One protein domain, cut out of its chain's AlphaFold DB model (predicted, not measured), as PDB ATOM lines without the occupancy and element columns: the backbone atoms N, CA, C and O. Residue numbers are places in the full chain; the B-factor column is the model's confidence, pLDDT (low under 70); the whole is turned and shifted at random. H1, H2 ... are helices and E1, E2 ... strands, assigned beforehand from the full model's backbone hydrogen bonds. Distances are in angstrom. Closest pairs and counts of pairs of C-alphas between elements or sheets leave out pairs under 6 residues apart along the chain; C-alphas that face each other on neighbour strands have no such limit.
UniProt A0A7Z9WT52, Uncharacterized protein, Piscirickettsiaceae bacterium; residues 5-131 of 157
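This is residues 5 to 131 of the 157 residues of an uncharacterized protein of Piscirickettsiaceae bacterium (UniProt A0A7Z9WT52). Three parallel strands, E1, E2 and E3, form a core covered by H1 and H2 on one face and H3 on the other, while the hairpin of E4 and E5 extends the sheet beyond E1, which E4 meets only at a point. The printed part has 127 residues with three named helices and five named strands, in the order E1 H1 E2 H2 E3 H3 E4 E5; the mixed sheet runs E3 E2 E1 E4 E5. The class is mixed, helices and strands, with 62 residues, under half, in named elements. The whole is compact, with a radius of gyration of the C-alphas of 14.5 A and spans of 41 by 33 by 33 A.

Find C-alpha 5 at (140.087, 103.913, 164.082), where E1, residues 5 to 8, begins. Then come H1, residues 29 to 38, E2, residues 45 to 50 and 16.7 A long, H2, residues 53 to 59, and E3, residues 65 to 68. H3, residues 80 to 94, runs 21.5 A. E4, residues 113 to 120, bends by 58 degrees at residue 117; E5, residues 123 to 130, ends at C-alpha 130 at (147.512, 110.769, 165.810).

Look for N 7 and O 47, 2.8 A apart, between parallel E1 and E2, N 67 and O 48, 2.8 A, between parallel E3 and E2, and N 116 and O 127, 3.0 A, in the antiparallel hairpin E4 and E5. E1, H1, E2 and E2, H2, E3 are strand-helix-strand units, parallel neighbours with a helix between, with right-handed crossovers. H1 and H2 touch on the same face, the closest C-alphas being Ile 30 and Ala 59, 7.7 A. H3 is on the opposite face, at a height of 8.8 A over the sheet; its closest C-alpha pair with E1 is Val 84 and Val 6, 6.6 A. Every O i to N i+4 pair is within hydrogen-bond range in H2 and H3, and 5 of 6 in H1.

The farthest C-alphas, Gly 26 and Asn 106, are 45.1 A apart, and the printed part has no cut. The links E1 to H1, E3 to H3 and H3 to E4 are long. Read pLDDT under 70 at residues 13 to 15 and 100 to 131.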
ATOM      1  N   ALA A   5     139.575 104.306 162.779       87.94
ATOM      2  CA  ALA A   5     140.087 103.913 164.082       87.94
ATOM      3  C   ALA A   5     140.350 102.405 164.103       87.94
ATOM      4  O   ALA A   5     139.445 101.601 163.882       87.94
ATOM      5  N   VAL A   6     141.588 102.013 164.405       90.31
ATOM      6  CA  VAL A   6     141.961 100.605 164.582       90.31
ATOM      7  C   VAL A   6     142.113 100.320 166.073       90.31
ATOM      8  O   VAL A   6     142.914 100.965 166.750       90.31
ATOM      9  N   ILE A   7     141.357  99.343 166.581       91.00
ATOM     10  CA  ILE A   7     141.381  98.887 167.977       91.00
ATOM     11  C   ILE A   7     142.003  97.480 168.024       91.00
ATOM     12  O   ILE A   7     141.317  96.476 167.811       91.00
ATOM     13  N   PRO A   8     143.316  97.368 168.282       90.62
ATOM     14  CA  PRO A   8     143.994  96.086 168.386       90.62
ATOM     15  C   PRO A   8     143.816  95.483 169.781       90.62
ATOM     16  O   PRO A   8     144.442  95.903 170.753       90.62
ATOM     17  N   ALA A   9     143.018  94.423 169.877       90.38
ATOM     18  CA  ALA A   9     142.659  93.794 171.142       90.38
ATOM     19  C   ALA A   9     143.079  92.320 171.177       90.38
ATOM     20  O   ALA A   9     142.258  91.433 171.004       90.38
ATOM     21  N   ARG A  10     144.362  92.037 171.418       88.25
ATOM     22  CA  ARG A  10     144.857  90.651 171.500       88.25
ATOM     23  C   ARG A  10     144.387  89.934 172.779       88.25
ATOM     24  O   ARG A  10     144.412  90.549 173.852       88.25
ATOM     25  N   GLY A  11     144.025  88.652 172.695       82.31
ATOM     26  CA  GLY A  11     143.663  87.816 173.852       82.31
ATOM     27  C   GLY A  11     144.864  87.494 174.746       82.31
ATOM     28  O   GLY A  11     144.824  87.686 175.968       82.31
ATOM     29  N   GLY A  12     145.980  87.097 174.124       77.06
ATOM     30  CA  GLY A  12     147.258  86.875 174.800       77.06
ATOM     31  C   GLY A  12     147.866  88.191 175.287       77.06
ATOM     32  O   GLY A  12     148.274  89.042 174.503       77.06
ATOM     33  N   SER A  13     147.947  88.417 176.593       68.06
ATOM     34  CA  SER A  13     148.557  89.627 177.159       68.06
ATOM     35  C   SER A  13     149.616  89.228 178.180       68.06
ATOM     36  O   SER A  13     149.281  88.584 179.168       68.06
ATOM     37  N   LYS A  14     150.880  89.629 177.948       66.38
ATOM     38  CA  LYS A  14     152.044  89.236 178.772       66.38
ATOM     39  C   LYS A  14     151.925  89.642 180.246       66.38
ATOM     40  O   LYS A  14     152.410  88.927 181.108       66.38
ATOM     41  N   GLY A  15     151.298  90.789 180.531       67.19
ATOM     42  CA  GLY A  15     151.133  91.286 181.904       67.19
ATOM     43  C   GLY A  15     149.848  90.807 182.581       67.19
ATOM     44  O   GLY A  15     149.874  90.305 183.697       67.19
ATOM     45  N   VAL A  16     148.708  90.958 181.902       71.38
ATOM     46  CA  VAL A  16     147.391  90.593 182.441       71.38
ATOM     47  C   VAL A  16     146.663  89.734 181.413       71.38
ATOM     48  O   VAL A  16     146.193  90.289 180.415       71.38
ATOM     49  N   PRO A  17     146.542  88.412 181.626       72.56
ATOM     50  CA  PRO A  17     145.828  87.534 180.709       72.56
ATOM     51  C   PRO A  17     144.414  88.048 180.435       72.56
ATOM     52  O   PRO A  17     143.687  88.412 181.367       72.56
ATOM     53  N   ARG A  18     144.037  88.086 179.151       80.19
ATOM     54  CA  ARG A  18     142.706  88.496 178.685       80.19
ATOM     55  C   ARG A  18     142.270  89.894 179.153       80.19
ATOM     56  O   ARG A  18     141.088  90.139 179.382       80.19
ATOM     57  N   LYS A  19     143.211  90.840 179.288       81.31
ATOM     58  CA  LYS A  19     142.939  92.198 179.807       81.31
ATOM     59  C   LYS A  19     141.758  92.913 179.138       81.31
ATOM     60  O   LYS A  19     141.073  93.674 179.802       81.31
ATOM     61  N   ASN A  20     141.526  92.669 177.848       85.81
ATOM     62  CA  ASN A  20     140.519  93.380 177.057       85.81
ATOM     63  C   ASN A  20     139.078  92.989 177.414       85.81
ATOM     64  O   ASN A  20     138.189  93.829 177.300       85.81
ATOM     65  N   ILE A  21     138.858  91.755 177.883       89.62
ATOM     66  CA  ILE A  21     137.535  91.282 178.311       89.62
ATOM     67  C   ILE A  21     137.328  91.396 179.829       89.62
ATOM     68  O   ILE A  21     136.205  91.313 180.318       89.62
ATOM     69  N   ARG A  22     138.403  91.631 180.598       86.81
ATOM     70  CA  ARG A  22     138.298  91.856 182.045       86.81
ATOM     71  C   ARG A  22     137.487  93.110 182.347       86.81
ATOM     72  O   ARG A  22     137.643  94.140 181.693       86.81
ATOM     73  N   LEU A  23     136.663  93.006 183.387       87.81
ATOM     74  CA  LEU A  23     135.842  94.106 183.865       87.81
ATOM     75  C   LEU A  23     136.709  95.183 184.523       87.81
ATOM     76  O   LEU A  23     137.505  94.910 185.420       87.81
ATOM     77  N   LEU A  24     136.490  96.416 184.097       82.81
ATOM     78  CA  LEU A  24     136.945  97.643 184.721       82.81
ATOM     79  C   LEU A  24     135.687  98.470 184.989       82.81
ATOM     80  O   LEU A  24     134.936  98.743 184.063       82.81
ATOM     81  N   ASN A  25     135.413  98.807 186.250       87.44
ATOM     82  CA  ASN A  25     134.216  99.561 186.646       87.44
ATOM     83  C   ASN A  25     132.890  99.005 186.060       87.44
ATOM     84  O   ASN A  25     132.056  99.739 185.533       87.44
ATOM     85  N   GLY A  26     132.727  97.677 186.105       90.31
ATOM     86  CA  GLY A  26     131.512  96.984 185.658       90.31
ATOM     87  C   GLY A  26     131.382  96.750 184.147       90.31
ATOM     88  O   GLY A  26     130.387  96.166 183.721       90.31
ATOM     89  N   LYS A  27     132.358  97.157 183.321       90.56
ATOM     90  CA  LYS A  27     132.363  96.902 181.867       90.56
ATOM     91  C   LYS A  27     133.709  96.340 181.394       90.56
ATOM     92  O   LYS A  27     134.737  96.707 181.955       90.56
ATOM     93  N   PRO A  28     133.748  95.470 180.369       91.69
ATOM     94  CA  PRO A  28     135.004  95.005 179.781       91.69
ATOM     95  C   PRO A  28     135.890  96.158 179.316       91.69
ATOM     96  O   PRO A  28     135.392  97.145 178.789       91.69
ATOM     97  N   LEU A  29     137.207  96.043 179.437       88.19
ATOM     98  CA  LEU A  29     138.127  97.113 179.039       88.19
ATOM     99  C   LEU A  29     137.961  97.565 177.573       88.19
ATOM    100  O   LEU A  29     138.087  98.753 177.270       88.19
ATOM    101  N   ILE A  30     137.655  96.640 176.659       90.94
ATOM    102  CA  ILE A  30     137.412  96.959 175.246       90.94
ATOM    103  C   ILE A  30     136.173  97.843 175.030       90.94
ATOM    104  O   ILE A  30     136.160  98.644 174.098       90.94
ATOM    105  N   TYR A  31     135.185  97.783 175.931       93.44
ATOM    106  CA  TYR A  31     133.998  98.643 175.897       93.44
ATOM    107  C   TYR A  31     134.376 100.119 175.821       93.44
ATOM    108  O   TYR A  31     133.846 100.852 174.995       93.44
ATOM    109  N   TYR A  32     135.314 100.551 176.666       88.88
ATOM    110  CA  TYR A  32     135.711 101.953 176.747       88.88
ATOM    111  C   TYR A  32     136.410 102.423 175.470       88.88
ATOM    112  O   TYR A  32     136.205 103.553 175.042       88.88
ATOM    113  N   GLN A  33     137.193 101.550 174.834       87.94
ATOM    114  CA  GLN A  33     137.872 101.865 173.576       87.94
ATOM    115  C   GLN A  33     136.865 102.030 172.436       87.94
ATOM    116  O   GLN A  33     136.912 103.028 171.720       87.94
ATOM    117  N   ILE A  34     135.928 101.084 172.311       90.19
ATOM    118  CA  ILE A  34     134.876 101.127 171.289       90.19
ATOM    119  C   ILE A  34     133.966 102.337 171.510       90.19
ATOM    120  O   ILE A  34     133.728 103.105 170.583       90.19
ATOM    121  N   LYS A  35     133.513 102.557 172.747       91.25
ATOM    122  CA  LYS A  35     132.651 103.687 173.100       91.25
ATOM    123  C   LYS A  35     133.306 105.028 172.768       91.25
ATOM    124  O   LYS A  35     132.684 105.851 172.109       91.25
ATOM    125  N   ASN A  36     134.566 105.224 173.157       86.12
ATOM    126  CA  ASN A  36     135.290 106.459 172.854       86.12
ATOM    127  C   ASN A  36     135.448 106.683 171.342       86.12
ATOM    128  O   ASN A  36     135.417 107.823 170.883       86.12
ATOM    129  N   ALA A  37     135.641 105.608 170.574       84.62
ATOM    130  CA  ALA A  37     135.736 105.696 169.124       84.62
ATOM    131  C   ALA A  37     134.387 106.086 168.492       84.62
ATOM    132  O   ALA A  37     134.363 106.972 167.643       84.62
ATOM    133  N   LEU A  38     133.283 105.495 168.962       88.88
ATOM    134  CA  LEU A  38     131.919 105.800 168.511       88.88
ATOM    135  C   LEU A  38     131.464 107.222 168.876       88.88
ATOM    136  O   LEU A  38     130.743 107.855 168.113       88.88
ATOM    137  N   GLU A  39     131.879 107.744 170.031       89.62
ATOM    138  CA  GLU A  39     131.528 109.102 170.476       89.62
ATOM    139  C   GLU A  39     132.338 110.202 169.759       89.62
ATOM    140  O   GLU A  39     132.019 111.392 169.858       89.62
ATOM    141  N   SER A  40     133.386 109.831 169.020       82.44
ATOM    142  CA  SER A  40     134.231 110.780 168.303       82.44
ATOM    143  C   SER A  40     133.573 111.272 167.018       82.44
ATOM    144  O   SER A  40     133.344 110.515 166.083       82.44
ATOM    145  N   LYS A  41     133.402 112.594 166.901       86.12
ATOM    146  CA  LYS A  41     132.907 113.248 165.674       86.12
ATOM    147  C   LYS A  41     133.885 113.192 164.495       86.12
ATOM    148  O   LYS A  41     133.526 113.588 163.390       86.12
ATOM    149  N   TYR A  42     135.130 112.784 164.743       84.38
ATOM    150  CA  TYR A  42     136.187 112.748 163.734       84.38
ATOM    151  C   TYR A  42     136.398 111.357 163.142       84.38
ATOM    152  O   TYR A  42     137.028 111.259 162.099       84.38
ATOM    153  N   ILE A  43     135.935 110.293 163.803       84.69
ATOM    154  CA  ILE A  43     136.121 108.921 163.324       84.69
ATOM    155  C   ILE A  43     134.954 108.563 162.407       84.69
ATOM    156  O   ILE A  43     133.799 108.780 162.757       84.69
ATOM    157  N   ASN A  44     135.267 108.012 161.236       88.06
ATOM    158  CA  ASN A  44     134.269 107.585 160.258       88.06
ATOM    159  C   ASN A  44     133.998 106.089 160.352       88.06
ATOM    160  O   ASN A  44     132.852 105.671 160.268       88.06
ATOM    161  N   ASP A  45     135.053 105.294 160.529       91.38
ATOM    162  CA  ASP A  45     134.945 103.846 160.627       91.38
ATOM    163  C   ASP A  45     135.808 103.334 161.769       91.38
ATOM    164  O   ASP A  45     136.858 103.897 162.091       91.38
ATOM    165  N   ILE A  46     135.379 102.229 162.362       92.69
ATOM    166  CA  ILE A  46     136.046 101.618 163.505       92.69
ATOM    167  C   ILE A  46     136.229 100.145 163.193       92.69
ATOM    168  O   ILE A  46     135.266  99.475 162.842       92.69
ATOM    169  N   VAL A  47     137.445  99.628 163.348       94.69
ATOM    170  CA  VAL A  47     137.723  98.198 163.212       94.69
ATOM    171  C   VAL A  47     138.390  97.655 164.466       94.69
ATOM    172  O   VAL A  47     139.416  98.164 164.922       94.69
ATOM    173  N   VAL A  48     137.821  96.589 165.019       94.69
ATOM    174  CA  VAL A  48     138.410  95.814 166.111       94.69
ATOM    175  C   VAL A  48     139.152  94.624 165.512       94.69
ATOM    176  O   VAL A  48     138.559  93.811 164.807       94.69
ATOM    177  N   THR A  49     140.452  94.508 165.798       94.19
ATOM    178  CA  THR A  49     141.280  93.369 165.364       94.19
ATOM    179  C   THR A  49     141.719  92.523 166.551       94.19
ATOM    180  O   THR A  49     142.425  93.011 167.443       94.19
ATOM    181  N   SER A  50     141.342  91.244 166.554       93.94
ATOM    182  CA  SER A  50     141.638  90.300 167.637       93.94
ATOM    183  C   SER A  50     141.855  88.875 167.127       93.94
ATOM    184  O   SER A  50     141.333  88.486 166.088       93.94
ATOM    185  N   ASP A  51     142.656  88.115 167.862       92.88
ATOM    186  CA  ASP A  51     142.871  86.672 167.740       92.88
ATOM    187  C   ASP A  51     141.948  85.843 168.656       92.88
ATOM    188  O   ASP A  51     141.901  84.621 168.526       92.88
ATOM    189  N   ASP A  52     141.233  86.495 169.578       92.44
ATOM    190  CA  ASP A  52     140.375  85.884 170.596       92.44
ATOM    191  C   ASP A  52     138.903  86.082 170.221       92.44
ATOM    192  O   ASP A  52     138.445  87.217 170.056       92.44
ATOM    193  N   GLU A  53     138.172  84.977 170.088       92.62
ATOM    194  CA  GLU A  53     136.765  84.999 169.683       92.62
ATOM    195  C   GLU A  53     135.879  85.716 170.697       92.62
ATOM    196  O   GLU A  53     135.055  86.523 170.294       92.62
ATOM    197  N   ASP A  54     136.112  85.569 172.004       93.56
ATOM    198  CA  ASP A  54     135.245  86.215 172.999       93.56
ATOM    199  C   ASP A  54     135.363  87.752 172.930       93.56
ATOM    200  O   ASP A  54     134.438  88.491 173.278       93.56
ATOM    201  N   ILE A  55     136.522  88.260 172.488       93.81
ATOM    202  CA  ILE A  55     136.733  89.694 172.261       93.81
ATOM    203  C   ILE A  55     135.957  90.156 171.025       93.81
ATOM    204  O   ILE A  55     135.338  91.223 171.073       93.81
ATOM    205  N   LEU A  56     136.002  89.389 169.930       95.31
ATOM    206  CA  LEU A  56     135.271  89.696 168.696       95.31
ATOM    207  C   LEU A  56     133.760  89.592 168.911       95.31
ATOM    208  O   LEU A  56     133.037  90.510 168.533       95.31
ATOM    209  N   ASP A  57     133.306  88.550 169.599       96.19
ATOM    210  CA  ASP A  57     131.911  88.333 169.970       96.19
ATOM    211  C   ASP A  57     131.392  89.486 170.823       96.19
ATOM    212  O   ASP A  57     130.332  90.045 170.541       96.19
ATOM    213  N   TYR A  58     132.156  89.931 171.824       95.50
ATOM    214  CA  TYR A  58     131.766  91.108 172.596       95.50
ATOM    215  C   TYR A  58     131.709  92.369 171.722       95.50
ATOM    216  O   TYR A  58     130.743  93.130 171.811       95.50
ATOM    217  N   ALA A  59     132.711  92.585 170.865       95.69
ATOM    218  CA  ALA A  59     132.774  93.735 169.968       95.69
ATOM    219  C   ALA A  59     131.659  93.742 168.902       95.69
ATOM    220  O   ALA A  59     131.254  94.821 168.482       95.69
ATOM    221  N   SER A  60     131.116  92.578 168.528       96.56
ATOM    222  CA  SER A  60     130.003  92.448 167.574       96.56
ATOM    223  C   SER A  60     128.707  93.125 168.031       96.56
ATOM    224  O   SER A  60     127.852  93.446 167.214       96.56
ATOM    225  N   ASN A  61     128.579  93.397 169.333       96.69
ATOM    226  CA  ASN A  61     127.433  94.106 169.907       96.69
ATOM    227  C   ASN A  61     127.471  95.627 169.662       96.69
ATOM    228  O   ASN A  61     126.598  96.348 170.148       96.69
ATOM    229  N   PHE A  62     128.495  96.133 168.972       96.56
ATOM    230  CA  PHE A  62     128.691  97.549 168.677       96.56
ATOM    231  C   PHE A  62     128.709  97.779 167.165       96.56
ATOM    232  O   PHE A  62     129.007  96.869 166.397       96.56
ATOM    233  N   ASP A  63     128.446  99.019 166.747       95.69
ATOM    234  CA  ASP A  63     128.517  99.433 165.341       95.69
ATOM    235  C   ASP A  63     129.978  99.616 164.891       95.69
ATOM    236  O   ASP A  63     130.488 100.723 164.725       95.69
ATOM    237  N   VAL A  64     130.704  98.499 164.817       95.44
ATOM    238  CA  VAL A  64     132.123  98.439 164.465       95.44
ATOM    239  C   VAL A  64     132.387  97.259 163.538       95.44
ATOM    240  O   VAL A  64     131.741  96.216 163.607       95.44
ATOM    241  N   TYR A  65     133.406  97.392 162.700       96.94
ATOM    242  CA  TYR A  65     133.891  96.294 161.882       96.94
ATOM    243  C   TYR A  65     134.743  95.348 162.715       96.94
ATOM    244  O   TYR A  65     135.526  95.760 163.575       96.94
ATOM    245  N   LEU A  66     134.625  94.060 162.419       96.62
ATOM    246  CA  LEU A  66     135.406  93.025 163.072       96.62
ATOM    247  C   LEU A  66     136.426  92.458 162.107       96.62
ATOM    248  O   LEU A  66     136.141  92.191 160.935       96.62
ATOM    249  N   ARG A  67     137.620  92.231 162.638       95.00
ATOM    250  CA  ARG A  67     138.679  91.538 161.938       95.00
ATOM    251  C   ARG A  67     139.285  90.463 162.823       95.00
ATOM    252  O   ARG A  67     139.994  90.764 163.785       95.00
ATOM    253  N   ARG A  68     139.115  89.205 162.415       95.06
ATOM    254  CA  ARG A  68     139.911  88.112 162.968       95.06
ATOM    255  C   ARG A  68     141.358  88.255 162.507       95.06
ATOM    256  O   ARG A  68     141.645  88.340 161.312       95.06
ATOM    257  N   ARG A  69     142.268  88.342 163.470       90.81
ATOM    258  CA  ARG A  69     143.686  88.566 163.220       90.81
ATOM    259  C   ARG A  69     144.340  87.265 162.742       90.81
ATOM    260  O   ARG A  69     144.170  86.242 163.405       90.81
ATOM    261  N   PRO A  70     145.116  87.290 161.642       90.50
ATOM    262  CA  PRO A  70     145.937  86.154 161.245       90.50
ATOM    263  C   PRO A  70     146.869  85.715 162.391       90.50
ATOM    264  O   PRO A  70     147.444  86.587 163.054       90.50
ATOM    265  N   PRO A  71     147.073  84.404 162.622       86.62
ATOM    266  CA  PRO A  71     147.916  83.905 163.715       86.62
ATOM    267  C   PRO A  71     149.338  84.479 163.705       86.62
ATOM    268  O   PRO A  71     149.899  84.781 164.757       86.62
ATOM    269  N   GLU A  72     149.889  84.712 162.512       87.38
ATOM    270  CA  GLU A  72     151.212  85.312 162.298       87.38
ATOM    271  C   GLU A  72     151.345  86.695 162.949       87.38
ATOM    272  O   GLU A  72     152.412  87.038 163.452       87.38
ATOM    273  N   LEU A  73     150.248  87.458 163.012       83.75
ATOM    274  CA  LEU A  73     150.183  88.807 163.579       83.75
ATOM    275  C   LEU A  73     149.741  88.832 165.053       83.75
ATOM    276  O   LEU A  73     149.681  89.893 165.680       83.75
ATOM    277  N   ALA A  74     149.395  87.677 165.619       80.62
ATOM    278  CA  ALA A  74     148.991  87.536 167.015       80.62
ATOM    279  C   ALA A  74     150.176  87.214 167.946       80.62
ATOM    280  O   ALA A  74     150.027  87.188 169.167       80.62
ATOM    281  N   THR A  75     151.376  87.001 167.405       81.50
ATOM    282  CA  THR A  75     152.531  86.607 168.219       81.50
ATOM    283  C   THR A  75     153.077  87.755 169.071       81.50
ATOM    284  O   THR A  75     152.862  88.937 168.818       81.50
ATOM    285  N   ASP A  76     153.798  87.391 170.127       78.56
ATOM    286  CA  ASP A  76     154.389  88.302 171.113       78.56
ATOM    287  C   ASP A  76     155.512  89.206 170.597       78.56
ATOM    288  O   ASP A  76     155.925  90.121 171.316       78.56
ATOM    289  N   TYR A  77     156.018  88.921 169.400       77.81
ATOM    290  CA  TYR A  77     157.127  89.626 168.761       77.81
ATOM    291  C   TYR A  77     156.652  90.592 167.670       77.81
ATOM    292  O   TYR A  77     157.438  91.396 167.175       77.81
ATOM    293  N   VAL A  78     155.369  90.526 167.306       79.38
ATOM    294  CA  VAL A  78     154.770  91.387 166.290       79.38
ATOM    295  C   VAL A  78     154.508  92.763 166.890       79.38
ATOM    296  O   VAL A  78     153.839  92.902 167.917       79.38
ATOM    297  N   THR A  79     155.050  93.792 166.244       81.00
ATOM    298  CA  THR A  79     154.805  95.188 166.607       81.00
ATOM    299  C   THR A  79     153.410  95.634 166.167       81.00
ATOM    300  O   THR A  79     152.683  94.925 165.472       81.00
ATOM    301  N   LEU A  80     152.995  96.829 166.587       78.06
ATOM    302  CA  LEU A  80     151.670  97.354 166.257       78.06
ATOM    303  C   LEU A  80     151.501  97.653 164.759       78.06
ATOM    304  O   LEU A  80     150.413  97.469 164.216       78.06
ATOM    305  N   ASP A  81     152.573  98.079 164.094       79.56
ATOM    306  CA  ASP A  81     152.567  98.522 162.698       79.56
ATOM    307  C   ASP A  81     151.993  97.483 161.719       79.56
ATOM    308  O   ASP A  81     151.052  97.819 160.997       79.56
ATOM    309  N   PRO A  82     152.462  96.216 161.689       82.44
ATOM    310  CA  PRO A  82     151.899  95.203 160.800       82.44
ATOM    311  C   PRO A  82     150.440  94.865 161.138       82.44
ATOM    312  O   PRO A  82     149.668  94.598 160.226       82.44
ATOM    313  N   VAL A  83     150.025  94.937 162.410       85.00
ATOM    314  CA  VAL A  83     148.623  94.713 162.816       85.00
ATOM    315  C   VAL A  83     147.707  95.807 162.265       85.00
ATOM    316  O   VAL A  83     146.590  95.530 161.824       85.00
ATOM    317  N   VAL A  84     148.168  97.055 162.288       84.69
ATOM    318  CA  VAL A  84     147.412  98.196 161.764       84.69
ATOM    319  C   VAL A  84     147.409  98.192 160.242       84.69
ATOM    320  O   VAL A  84     146.349  98.368 159.647       84.69
ATOM    321  N   TYR A  85     148.556  97.936 159.608       86.75
ATOM    322  CA  TYR A  85     148.654  97.812 158.153       86.75
ATOM    323  C   TYR A  85     147.708  96.742 157.618       86.75
ATOM    324  O   TYR A  85     146.962  96.988 156.667       86.75
ATOM    325  N   ASP A  86     147.711  95.586 158.280       89.69
ATOM    326  CA  ASP A  86     146.767  94.517 158.040       89.69
ATOM    327  C   ASP A  86     145.349  95.089 158.118       89.69
ATOM    328  O   ASP A  86     144.692  95.195 157.079       89.69
ATOM    329  N   ALA A  87     144.899  95.540 159.297       89.88
ATOM    330  CA  ALA A  87     143.548  96.058 159.537       89.88
ATOM    331  C   ALA A  87     143.068  97.062 158.474       89.88
ATOM    332  O   ALA A  87     141.961  96.909 157.959       89.88
ATOM    333  N   VAL A  88     143.910  98.028 158.099       88.56
ATOM    334  CA  VAL A  88     143.590  99.022 157.066       88.56
ATOM    335  C   VAL A  88     143.317  98.349 155.720       88.56
ATOM    336  O   VAL A  88     142.289  98.632 155.114       88.56
ATOM    337  N   ASN A  89     144.179  97.440 155.254       89.94
ATOM    338  CA  ASN A  89     144.001  96.787 153.949       89.94
ATOM    339  C   ASN A  89     142.674  96.025 153.842       89.94
ATOM    340  O   ASN A  89     142.031  96.050 152.798       89.94
ATOM    341  N   TYR A  90     142.248  95.366 154.917       92.81
ATOM    342  CA  TYR A  90     140.957  94.669 154.951       92.81
ATOM    343  C   TYR A  90     139.782  95.631 154.891       92.81
ATOM    344  O   TYR A  90     138.843  95.410 154.133       92.81
ATOM    345  N   MET A  91     139.862  96.735 155.631       92.44
ATOM    346  CA  MET A  91     138.830  97.765 155.593       92.44
ATOM    347  C   MET A  91     138.721  98.416 154.214       92.44
ATOM    348  O   MET A  91     137.614  98.650 153.736       92.44
ATOM    349  N   GLU A  92     139.847  98.654 153.538       91.06
ATOM    350  CA  GLU A  92     139.842  99.175 152.166       91.06
ATOM    351  C   GLU A  92     139.169  98.220 151.174       91.06
ATOM    352  O   GLU A  92     138.431  98.663 150.294       91.06
ATOM    353  N   GLN A  93     139.398  96.913 151.328       91.75
ATOM    354  CA  GLN A  93     138.782  95.888 150.484       91.75
ATOM    355  C   GLN A  93     137.270  95.802 150.703       91.75
ATOM    356  O   GLN A  93     136.516  95.767 149.734       91.75
ATOM    357  N   ILE A  94     136.824  95.795 151.961       93.88
ATOM    358  CA  ILE A  94     135.405  95.628 152.299       93.88
ATOM    359  C   ILE A  94     134.594  96.864 151.927       93.88
ATOM    360  O   ILE A  94     133.503  96.744 151.378       93.88
ATOM    361  N   LEU A  95     135.127  98.050 152.213       91.38
ATOM    362  CA  LEU A  95     134.416  99.307 151.996       91.38
ATOM    363  C   LEU A  95     134.654  99.904 150.612       91.38
ATOM    364  O   LEU A  95     134.143 100.985 150.330       91.38
ATOM    365  N   MET A  96     135.432  99.221 149.765       88.88
ATOM    366  CA  MET A  96     135.813  99.676 148.425       88.88
ATOM    367  C   MET A  96     136.296 101.135 148.417       88.88
ATOM    368  O   MET A  96     136.019 101.904 147.495       88.88
ATOM    369  N   LYS A  97     137.026 101.529 149.465       86.94
ATOM    370  CA  LYS A  97     137.540 102.887 149.656       86.94
ATOM    371  C   LYS A  97     138.989 102.852 150.098       86.94
ATOM    372  O   LYS A  97     139.476 101.831 150.564       86.94
ATOM    373  N   LYS A  98     139.696 103.969 149.939       81.50
ATOM    374  CA  LYS A  98     141.094 104.087 150.362       81.50
ATOM    375  C   LYS A  98     141.204 104.975 151.584       81.50
ATOM    376  O   LYS A  98     140.672 106.084 151.587       81.50
ATOM    377  N   TYR A  99     141.950 104.506 152.575       77.06
ATOM    378  CA  TYR A  99     142.331 105.315 153.721       77.06
ATOM    379  C   TYR A  99     143.701 105.931 153.487       77.06
ATOM    380  O   TYR A  99     144.552 105.395 152.775       77.06
ATOM    381  N   TYR A 100     143.935 107.087 154.099       64.62
ATOM    382  CA  TYR A 100     145.224 107.746 153.986       64.62
ATOM    383  C   TYR A 100     146.277 107.004 154.828       64.62
ATOM    384  O   TYR A 100     146.177 106.957 156.052       64.62
ATOM    385  N   LYS A 101     147.293 106.417 154.180       61.06
ATOM    386  CA  LYS A 101     148.372 105.660 154.842       61.06
ATOM    387  C   LYS A 101     149.616 106.537 154.997       61.06
ATOM    388  O   LYS A 101     150.237 106.888 154.000       61.06
ATOM    389  N   LYS A 102     150.009 106.868 156.233       46.69
ATOM    390  CA  LYS A 102     151.293 107.533 156.526       46.69
ATOM    391  C   LYS A 102     152.336 106.478 156.911       46.69
ATOM    392  O   LYS A 102     152.213 105.860 157.962       46.69
ATOM    393  N   TRP A 103     153.349 106.283 156.070       38.31
ATOM    394  CA  TRP A 103     154.494 105.383 156.284       38.31
ATOM    395  C   TRP A 103     155.776 106.223 156.113       38.31
ATOM    396  O   TRP A 103     155.845 107.001 155.167       38.31
ATOM    397  N   TYR A 104     156.758 106.156 157.022       37.59
ATOM    398  CA  TYR A 104     158.030 106.910 156.907       37.59
ATOM    399  C   TYR A 104     159.195 105.959 156.574       37.59
ATOM    400  O   TYR A 104     159.169 104.831 157.060       37.59
ATOM    401  N   PRO A 105     160.217 106.390 155.795       36.34
ATOM    402  CA  PRO A 105     160.706 107.764 155.714       36.34
ATOM    403  C   PRO A 105     160.723 108.346 154.291       36.34
ATOM    404  O   PRO A 105     161.652 108.121 153.524       36.34
ATOM    405  N   ASN A 106     159.716 109.154 153.961       31.81
ATOM    406  CA  ASN A 106     159.888 110.445 153.288       31.81
ATOM    407  C   ASN A 106     158.553 111.199 153.307       31.81
ATOM    408  O   ASN A 106     157.490 110.631 153.080       31.81
ATOM    409  N   GLN A 107     158.638 112.469 153.690       39.75
ATOM    410  CA  GLN A 107     157.535 113.354 154.057       39.75
ATOM    411  C   GLN A 107     156.475 113.493 152.953       39.75
ATOM    412  O   GLN A 107     156.801 113.886 151.842       39.75
ATOM    413  N   GLU A 108     155.204 113.256 153.285       35.28
ATOM    414  CA  GLU A 108     154.160 114.289 153.356       35.28
ATOM    415  C   GLU A 108     152.805 113.660 153.743       35.28
ATOM    416  O   GLU A 108     152.404 112.626 153.222       35.28
ATOM    417  N   ARG A 109     152.071 114.382 154.600       43.94
ATOM    418  CA  ARG A 109     150.647 114.259 154.991       43.94
ATOM    419  C   ARG A 109     150.224 113.178 156.004       43.94
ATOM    420  O   ARG A 109     150.908 112.205 156.299       43.94
ATOM    421  N   LYS A 110     149.105 113.506 156.654       46.56
ATOM    422  CA  LYS A 110     148.737 113.211 158.046       46.56
ATOM    423  C   LYS A 110     147.436 112.391 158.093       46.56
ATOM    424  O   LYS A 110     146.597 112.597 157.221       46.56
ATOM    425  N   ASN A 111     147.254 111.567 159.139       48.88
ATOM    426  CA  ASN A 111     145.965 111.086 159.714       48.88
ATOM    427  C   ASN A 111     145.671 109.564 159.684       48.88
ATOM    428  O   ASN A 111     144.737 109.116 159.029       48.88
ATOM    429  N   ILE A 112     146.385 108.798 160.520       48.56
ATOM    430  CA  ILE A 112     145.887 107.550 161.143       48.56
ATOM    431  C   ILE A 112     145.818 107.807 162.655       48.56
ATOM    432  O   ILE A 112     146.768 108.377 163.208       48.56
ATOM    433  N   MET A 113     144.711 107.421 163.305       49.03
ATOM    434  CA  MET A 113     144.523 107.552 164.754       49.03
ATOM    435  C   MET A 113     144.509 106.173 165.425       49.03
ATOM    436  O   MET A 113     143.680 105.323 165.107       49.03
ATOM    437  N   TYR A 114     145.434 105.954 166.356       53.84
ATOM    438  CA  TYR A 114     145.572 104.722 167.124       53.84
ATOM    439  C   TYR A 114     144.936 104.914 168.498       53.84
ATOM    440  O   TYR A 114     145.172 105.942 169.136       53.84
ATOM    441  N   LEU A 115     144.217 103.903 168.987       48.59
ATOM    442  CA  LEU A 115     143.958 103.753 170.417       48.59
ATOM    443  C   LEU A 115     144.892 102.684 170.984       48.59
ATOM    444  O   LEU A 115     144.862 101.531 170.557       48.59
ATOM    445  N   ALA A 116     145.697 103.054 171.975       49.50
ATOM    446  CA  ALA A 116     146.451 102.099 172.778       49.50
ATOM    447  C   ALA A 116     146.318 102.439 174.266       49.50
ATOM    448  O   ALA A 116     146.140 103.591 174.646       49.50
ATOM    449  N   LEU A 117     146.397 101.423 175.121       47.09
ATOM    450  CA  LEU A 117     146.362 101.588 176.574       47.09
ATOM    451  C   LEU A 117     147.769 101.461 177.149       47.09
ATOM    452  O   LEU A 117     148.472 100.491 176.852       47.09
ATOM    453  N   GLY A 118     148.139 102.390 178.025       47.03
ATOM    454  CA  GLY A 118     149.401 102.366 178.761       47.03
ATOM    455  C   GLY A 118     149.228 102.883 180.187       47.03
ATOM    456  O   GLY A 118     148.251 103.562 180.500       47.03
ATOM    457  N   TRP A 119     150.170 102.536 181.058       41.09
ATOM    458  CA  TRP A 119     150.196 102.998 182.444       41.09
ATOM    459  C   TRP A 119     151.119 104.210 182.561       41.09
ATOM    460  O   TRP A 119     152.293 104.115 182.206       41.09
ATOM    461  N   VAL A 120     150.614 105.328 183.083       44.22
ATOM    462  CA  VAL A 120     151.431 106.505 183.430       44.22
ATOM    463  C   VAL A 120     151.189 106.822 184.892       44.22
ATOM    464  O   VAL A 120     150.059 107.097 185.284       44.22
ATOM    465  N   GLY A 121     152.233 106.726 185.716       47.19
ATOM    466  CA  GLY A 121     152.138 107.050 187.144       47.19
ATOM    467  C   GLY A 121     151.083 106.243 187.913       47.19
ATOM    468  O   GLY A 121     150.472 106.772 188.832       47.19
ATOM    469  N   GLY A 122     150.822 104.989 187.524       43.47
ATOM    470  CA  GLY A 122     149.804 104.146 188.173       43.47
ATOM    471  C   GLY A 122     148.366 104.364 187.683       43.47
ATOM    472  O   GLY A 122     147.451 103.737 188.208       43.47
ATOM    473  N   ILE A 123     148.156 105.201 186.662       43.62
ATOM    474  CA  ILE A 123     146.848 105.446 186.042       43.62
ATOM    475  C   ILE A 123     146.796 104.741 184.682       43.62
ATOM    476  O   ILE A 123     147.728 104.846 183.881       43.62
ATOM    477  N   LEU A 124     145.701 104.019 184.425       43.75
ATOM    478  CA  LEU A 124     145.417 103.438 183.116       43.75
ATOM    479  C   LEU A 124     144.943 104.547 182.166       43.75
ATOM    480  O   LEU A 124     143.832 105.055 182.306       43.75
ATOM    481  N   CYS A 125     145.787 104.914 181.206       42.97
ATOM    482  CA  CYS A 125     145.512 105.967 180.233       42.97
ATOM    483  C   CYS A 125     145.130 105.365 178.875       42.97
ATOM    484  O   CYS A 125     145.804 104.459 178.377       42.97
ATOM    485  N   VAL A 126     144.071 105.901 178.260       44.78
ATOM    486  CA  VAL A 126     143.752 105.688 176.842       44.78
ATOM    487  C   VAL A 126     144.546 106.710 176.041       44.78
ATOM    488  O   VAL A 126     144.303 107.910 176.138       44.78
ATOM    489  N   PHE A 127     145.508 106.240 175.260       42.78
ATOM    490  CA  PHE A 127     146.294 107.080 174.376       42.78
ATOM    491  C   PHE A 127     145.662 107.109 172.995       42.78
ATOM    492  O   PHE A 127     145.511 106.069 172.352       42.78
ATOM    493  N   PHE A 128     145.342 108.318 172.545       40.22
ATOM    494  CA  PHE A 128     145.020 108.612 171.158       40.22
ATOM    495  C   PHE A 128     146.311 109.046 170.470       40.22
ATOM    496  O   PHE A 128     146.778 110.169 170.664       40.22
ATOM    497  N   TYR A 129     146.923 108.169 169.680       46.12
ATOM    498  CA  TYR A 129     148.049 108.586 168.850       46.12
ATOM    499  C   TYR A 129     147.495 109.030 167.506       46.12
ATOM    500  O   TYR A 129     147.061 108.199 166.723       46.12
ATOM    501  N   THR A 130     147.516 110.326 167.210       37.66
ATOM    502  CA  THR A 130     147.512 110.769 165.810       37.66
ATOM    503  C   THR A 130     148.962 111.013 165.425       37.66
ATOM    504  O   THR A 130     149.700 111.633 166.183       37.66
ATOM    505  N   TYR A 131     149.422 110.520 164.278       40.38
ATOM    506  CA  TYR A 131     150.852 110.567 163.907       40.38
ATOM    507  C   TYR A 131     151.449 111.981 163.712       40.38
ATOM    508  O   TYR A 131     152.591 112.113 163.271       40.38
TER     509      TYR A 131